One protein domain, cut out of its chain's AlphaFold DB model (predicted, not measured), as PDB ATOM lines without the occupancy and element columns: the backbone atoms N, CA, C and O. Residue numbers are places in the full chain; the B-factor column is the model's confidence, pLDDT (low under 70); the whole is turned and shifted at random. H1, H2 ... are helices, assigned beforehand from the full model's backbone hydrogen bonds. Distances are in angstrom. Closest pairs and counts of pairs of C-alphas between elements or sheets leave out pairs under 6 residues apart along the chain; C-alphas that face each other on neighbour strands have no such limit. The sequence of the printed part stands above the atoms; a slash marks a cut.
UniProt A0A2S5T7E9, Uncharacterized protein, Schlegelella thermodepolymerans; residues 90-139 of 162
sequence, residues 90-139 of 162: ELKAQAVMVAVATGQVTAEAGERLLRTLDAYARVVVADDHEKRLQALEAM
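What this domain is: This is residues 90 to 139 of the 162 residues of an uncharacterized protein of Schlegelella thermodepolymerans (UniProt A0A2S5T7E9). A helical hairpin has one short arm and one long arm: H1 packs side by side with the first part of H2, and the rest of H2, residues 122 to 139, sticks out well beyond it. The printed part has 50 residues with two named helices, H1 then H2, and no named strand, and its class is all helix. It is extended, a rod spanning 52 by 16 by 7 A, with a radius of gyration of the C-alphas of 15.9 A.

Where its parts are: H1 is residues 90 to 101, 16.3 A from first to last C-alpha, and begins at C-alpha 90 at (160.442, 153.939, 176.197). H2 is residues 107 to 139, 47.8 A long, from C-alpha 107 at (158.022, 161.418, 159.779) to C-alpha 139 at (143.836, 140.563, 200.355).

How they stand to each other: H1 and H2 form a helical hairpin, running opposite ways at a shallow tilt of 8 degrees. They touch, and H2 does so with residues 107 to 117 alone; the closest C-alphas, of Val 100 and Ala 107, are 5.8 A apart. In H1 and H2 every O i to N i+4 pair is within hydrogen-bond range.

The domain as a whole: The C-alphas farthest apart, of Gly 103 and Met 139, are 51.8 A apart. Without residues 122 to 139, which stand free, the body spans 25 by 18 by 7 A. The link from H1 to H2 is tight, with 5 residues. The printed part has no cut, its mean pLDDT is 94.7, and no printed residue is under 70.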
ATOM      1  N   GLU A  90     159.689 152.689 176.310       95.25
ATOM      2  CA  GLU A  90     160.442 153.939 176.197       95.25
ATOM      3  C   GLU A  90     161.611 153.810 175.213       95.25
ATOM      4  O   GLU A  90     161.726 154.606 174.282       95.25
ATOM      5  N   LEU A  91     162.431 152.762 175.351       96.50
ATOM      6  CA  LEU A  91     163.568 152.531 174.457       96.50
ATOM      7  C   LEU A  91     163.115 152.221 173.024       96.50
ATOM      8  O   LEU A  91     163.759 152.643 172.065       96.50
ATOM      9  N   LYS A  92     161.972 151.542 172.859       96.56
ATOM     10  CA  LYS A  92     161.339 151.344 171.546       96.56
ATOM     11  C   LYS A  92     160.902 152.671 170.924       96.56
ATOM     12  O   LYS A  92     161.185 152.904 169.751       96.56
ATOM     13  N   ALA A  93     160.265 153.553 171.692       96.56
ATOM     14  CA  ALA A  93     159.871 154.881 171.222       96.56
ATOM     15  C   ALA A  93     161.094 155.718 170.829       96.56
ATOM     16  O   ALA A  93     161.105 156.346 169.770       96.56
ATOM     17  N   GLN A  94     162.148 155.682 171.647       97.00
ATOM     18  CA  GLN A  94     163.396 156.388 171.377       97.00
ATOM     19  C   GLN A  94     164.059 155.906 170.084       97.00
ATOM     20  O   GLN A  94     164.470 156.741 169.281       97.00
ATOM     21  N   ALA A  95     164.098 154.594 169.838       97.12
ATOM     22  CA  ALA A  95     164.620 154.036 168.591       97.12
ATOM     23  C   ALA A  95     163.872 154.581 167.357       97.12
ATOM     24  O   ALA A  95     164.505 154.998 166.388       97.12
ATOM     25  N   VAL A  96     162.535 154.666 167.417       96.69
ATOM     26  CA  VAL A  96     161.728 155.258 166.332       96.69
ATOM     27  C   VAL A  96     162.049 156.743 166.156       96.69
ATOM     28  O   VAL A  96     162.270 157.190 165.034       96.69
ATOM     29  N   MET A  97     162.119 157.511 167.247       96.88
ATOM     30  CA  MET A  97     162.425 158.944 167.182       96.88
ATOM     31  C   MET A  97     163.812 159.215 166.589       96.88
ATOM     32  O   MET A  97     163.961 160.133 165.785       96.88
ATOM     33  N   VAL A  98     164.816 158.403 166.934       97.00
ATOM     34  CA  VAL A  98     166.167 158.504 166.363       97.00
ATOM     35  C   VAL A  98     166.157 158.180 164.869       97.00
ATOM     36  O   VAL A  98     166.737 158.930 164.085       97.00
ATOM     37  N   ALA A  99     165.465 157.118 164.449       96.12
ATOM     38  CA  ALA A  99     165.358 156.752 163.034       96.12
ATOM     39  C   ALA A  99     164.686 157.858 162.194       96.12
ATOM     40  O   ALA A  99     165.112 158.138 161.073       96.12
ATOM     41  N   VAL A 100     163.688 158.547 162.757       96.12
ATOM     42  CA  VAL A 100     163.060 159.714 162.117       96.12
ATOM     43  C   VAL A 100     164.016 160.906 162.067       96.12
ATOM     44  O   VAL A 100     164.199 161.507 161.013       96.12
ATOM     45  N   ALA A 101     164.662 161.244 163.187       96.31
ATOM     46  CA  ALA A 101     165.560 162.397 163.276       96.31
ATOM     47  C   ALA A 101     166.801 162.269 162.374       96.31
ATOM     48  O   ALA A 101     167.342 163.273 161.914       96.31
ATOM     49  N   THR A 102     167.244 161.039 162.113       95.56
ATOM     50  CA  THR A 102     168.374 160.733 161.222       95.56
ATOM     51  C   THR A 102     167.971 160.578 159.753       95.56
ATOM     52  O   THR A 102     168.843 160.436 158.899       95.56
ATOM     53  N   GLY A 103     166.672 160.628 159.439       92.44
ATOM     54  CA  GLY A 103     166.153 160.502 158.076       92.44
ATOM     55  C   GLY A 103     166.134 159.073 157.527       92.44
ATOM     56  O   GLY A 103     165.917 158.896 156.332       92.44
ATOM     57  N   GLN A 104     166.342 158.056 158.370       92.81
ATOM     58  CA  GLN A 104     166.208 156.645 157.981       92.81
ATOM     59  C   GLN A 104     164.744 156.239 157.764       92.81
ATOM     60  O   GLN A 104     164.462 155.302 157.022       92.81
ATOM     61  N   VAL A 105     163.823 156.931 158.438       93.56
ATOM     62  CA  VAL A 105     162.379 156.690 158.406       93.56
ATOM     63  C   VAL A 105     161.660 158.017 158.191       93.56
ATOM     64  O   VAL A 105     162.032 159.031 158.784       93.56
ATOM     65  N   THR A 106     160.609 158.031 157.366       92.75
ATOM     66  CA  THR A 106     159.800 159.243 157.183       92.75
ATOM     67  C   THR A 106     159.066 159.631 158.467       92.75
ATOM     68  O   THR A 106     158.693 158.787 159.286       92.75
ATOM     69  N   ALA A 107     158.792 160.927 158.636       93.44
ATOM     70  CA  ALA A 107     158.022 161.418 159.779       93.44
ATOM     71  C   ALA A 107     156.627 160.770 159.862       93.44
ATOM     72  O   ALA A 107     156.165 160.445 160.953       93.44
ATOM     73  N   GLU A 108     155.984 160.525 158.717       92.44
ATOM     74  CA  GLU A 108     154.668 159.884 158.646       92.44
ATOM     75  C   GLU A 108     154.721 158.410 159.083       92.44
ATOM     76  O   GLU A 108     153.862 157.939 159.830       92.44
ATOM     77  N   ALA A 109     155.749 157.661 158.666       91.94
ATOM     78  CA  ALA A 109     155.946 156.287 159.120       91.94
ATOM     79  C   ALA A 109     156.293 156.218 160.618       91.94
ATOM     80  O   ALA A 109     155.738 155.386 161.338       91.94
ATOM     81  N   GLY A 110     157.145 157.120 161.111       94.62
ATOM     82  CA  GLY A 110     157.481 157.208 162.533       94.62
ATOM     83  C   GLY A 110     156.277 157.532 163.419       94.62
ATOM     84  O   GLY A 110     156.072 156.897 164.452       94.62
ATOM     85  N   GLU A 111     155.432 158.470 162.991       94.94
ATOM     86  CA  GLU A 111     154.197 158.834 163.686       94.94
ATOM     87  C   GLU A 111     153.219 157.653 163.775       94.94
ATOM     88  O   GLU A 111     152.695 157.358 164.853       94.94
ATOM     89  N   ARG A 112     153.047 156.904 162.677       93.50
ATOM     90  CA  ARG A 112     152.254 155.665 162.670       93.50
ATOM     91  C   ARG A 112     152.791 154.623 163.653       93.50
ATOM     92  O   ARG A 112     152.005 154.062 164.416       93.50
ATOM     93  N   LEU A 113     154.106 154.395 163.680       93.81
ATOM     94  CA  LEU A 113     154.737 153.449 164.609       93.81
ATOM     95  C   LEU A 113     154.534 153.852 166.076       93.81
ATOM     96  O   LEU A 113     154.193 153.009 166.907       93.81
ATOM     97  N   LEU A 114     154.693 155.139 166.397       95.81
ATOM     98  CA  LEU A 114     154.488 155.649 167.755       95.81
ATOM     99  C   LEU A 114     153.026 155.521 168.207       95.81
ATOM    100  O   LEU A 114     152.783 155.164 169.358       95.81
ATOM    101  N   ARG A 115     152.046 155.721 167.314       95.94
ATOM    102  CA  ARG A 115     150.630 155.458 167.633       95.94
ATOM    103  C   ARG A 115     150.369 153.991 167.961       95.94
ATOM    104  O   ARG A 115     149.634 153.699 168.902       95.94
ATOM    105  N   THR A 116     150.956 153.062 167.208       94.44
ATOM    106  CA  THR A 116     150.835 151.626 167.507       94.44
ATOM    107  C   THR A 116     151.440 151.296 168.870       94.44
ATOM    108  O   THR A 116     150.863 150.519 169.632       94.44
ATOM    109  N   LEU A 117     152.569 151.922 169.203       95.62
ATOM    110  CA  LEU A 117     153.221 151.754 170.496       95.62
ATOM    111  C   LEU A 117     152.371 152.309 171.654       95.62
ATOM    112  O   LEU A 117     152.263 151.639 172.676       95.62
ATOM    113  N   ASP A 118     151.723 153.469 171.486       96.25
ATOM    114  CA  ASP A 118     150.785 154.033 172.475       96.25
ATOM    115  C   ASP A 118     149.593 153.099 172.725       96.25
ATOM    116  O   ASP A 118     149.249 152.805 173.871       96.25
ATOM    117  N   ALA A 119     148.992 152.569 171.655       96.62
ATOM    118  CA  ALA A 119     147.887 151.622 171.773       96.62
ATOM    119  C   ALA A 119     148.298 150.370 172.566       96.62
ATOM    120  O   ALA A 119     147.567 149.930 173.454       96.62
ATOM    121  N   TYR A 120     149.488 149.832 172.297       95.56
ATOM    122  CA  TYR A 120     150.023 148.699 173.047       95.56
ATOM    123  C   TYR A 120     150.337 149.055 174.509       95.56
ATOM    124  O   TYR A 120     150.011 148.283 175.409       95.56
ATOM    125  N   ALA A 121     150.898 150.240 174.771       95.50
ATOM    126  CA  ALA A 121     151.189 150.707 176.126       95.50
ATOM    127  C   ALA A 121     149.926 150.755 176.997       95.50
ATOM    128  O   ALA A 121     149.949 150.300 178.139       95.50
ATOM    129  N   ARG A 122     148.801 151.232 176.448       95.62
ATOM    130  CA  ARG A 122     147.508 151.252 177.152       95.62
ATOM    131  C   ARG A 122     147.039 149.855 177.548       95.62
ATOM    132  O   ARG A 122     146.531 149.690 178.651       95.62
ATOM    133  N   VAL A 123     147.233 148.860 176.680       96.12
ATOM    134  CA  VAL A 123     146.891 147.458 176.976       96.12
ATOM    135  C   VAL A 123     147.754 146.919 178.115       96.12
ATOM    136  O   VAL A 123     147.220 146.336 179.053       96.12
ATOM    137  N   VAL A 124     149.068 147.153 178.070       95.12
ATOM    138  CA  VAL A 124     149.996 146.706 179.125       95.12
ATOM    139  C   VAL A 124     149.664 147.351 180.471       95.12
ATOM    140  O   VAL A 124     149.645 146.671 181.491       95.12
ATOM    141  N   VAL A 125     149.374 148.654 180.479       95.12
ATOM    142  CA  VAL A 125     148.994 149.378 181.699       95.12
ATOM    143  C   VAL A 125     147.662 148.869 182.254       95.12
ATOM    144  O   VAL A 125     147.544 148.682 183.461       95.12
ATOM    145  N   ALA A 126     146.673 148.612 181.394       95.56
ATOM    146  CA  ALA A 126     145.398 148.043 181.825       95.56
ATOM    147  C   ALA A 126     145.579 146.654 182.462       95.56
ATOM    148  O   ALA A 126     145.004 146.395 183.514       95.56
ATOM    149  N   ASP A 127     146.421 145.800 181.874       96.00
ATOM    150  CA  ASP A 127     146.744 144.473 182.412       96.00
ATOM    151  C   ASP A 127     147.492 144.546 183.759       96.00
ATOM    152  O   ASP A 127     147.170 143.806 184.688       96.00
ATOM    153  N   ASP A 128     148.451 145.469 183.914       95.81
ATOM    154  CA  ASP A 128     149.118 145.708 185.207       95.81
ATOM    155  C   ASP A 128     148.126 146.166 186.283       95.81
ATOM    156  O   ASP A 128     148.127 145.659 187.408       95.81
ATOM    157  N   HIS A 129     147.251 147.111 185.937       96.69
ATOM    158  CA  HIS A 129     146.233 147.613 186.853       96.69
ATOM    159  C   HIS A 129     145.264 146.511 187.281       96.69
ATOM    160  O   HIS A 129     144.991 146.391 188.473       96.69
ATOM    161  N   GLU A 130     144.800 145.682 186.345       94.94
ATOM    162  CA  GLU A 130     143.918 144.547 186.625       94.94
ATOM    163  C   GLU A 130     144.572 143.558 187.600       94.94
ATOM    164  O   GLU A 130     143.992 143.210 188.628       94.94
ATOM    165  N   LYS A 131     145.832 143.177 187.359       94.75
ATOM    166  CA  LYS A 131     146.587 142.286 188.260       94.75
ATOM    167  C   LYS A 131     146.711 142.853 189.671       94.75
ATOM    168  O   LYS A 131     146.582 142.129 190.660       94.75
ATOM    169  N   ARG A 132     146.977 144.156 189.778       95.62
ATOM    170  CA  ARG A 132     147.106 144.844 191.069       95.62
ATOM    171  C   ARG A 132     145.768 144.949 191.791       95.62
ATOM    172  O   ARG A 132     145.742 144.771 193.007       95.62
ATOM    173  N   LEU A 133     144.679 145.206 191.068       93.44
ATOM    174  CA  LEU A 133     143.322 145.206 191.613       93.44
ATOM    175  C   LEU A 133     142.959 143.830 192.173       93.44
ATOM    176  O   LEU A 133     142.631 143.735 193.353       93.44
ATOM    177  N   GLN A 134     143.150 142.764 191.395       91.44
ATOM    178  CA  GLN A 134     142.876 141.393 191.834       91.44
ATOM    179  C   GLN A 134     143.668 141.008 193.092       91.44
ATOM    180  O   GLN A 134     143.120 140.409 194.018       91.44
ATOM    181  N   ALA A 135     144.949 141.386 193.168       92.44
ATOM    182  CA  ALA A 135     145.765 141.139 194.355       92.44
ATOM    183  C   ALA A 135     145.215 141.864 195.597       92.44
ATOM    184  O   ALA A 135     145.174 141.294 196.689       92.44
ATOM    185  N   LEU A 136     144.759 143.110 195.440       92.12
ATOM    186  CA  LEU A 136     144.170 143.886 196.531       92.12
ATOM    187  C   LEU A 136     142.812 143.329 196.974       92.12
ATOM    188  O   LEU A 136     142.553 143.260 198.176       92.12
ATOM    189  N   GLU A 137     141.970 142.910 196.033       91.00
ATOM    190  CA  GLU A 137     140.665 142.298 196.309       91.00
ATOM    191  C   GLU A 137     140.814 140.944 197.010       91.00
ATOM    192  O   GLU A 137     140.098 140.662 197.973       91.00
ATOM    193  N   ALA A 138     141.809 140.143 196.615       89.00
ATOM    194  CA  ALA A 138     142.146 138.897 197.300       89.00
ATOM    195  C   ALA A 138     142.621 139.131 198.746       89.00
ATOM    196  O   ALA A 138     142.315 138.333 199.631       89.00
ATOM    197  N   MET A 139     143.345 140.227 199.011       86.69
ATOM    198  CA  MET A 139     143.836 140.563 200.355       86.69
ATOM    199  C   MET A 139     142.767 141.173 201.269       86.69
ATOM    200  O   MET A 139     142.797 140.936 202.476       86.69
TER     201      MET A 139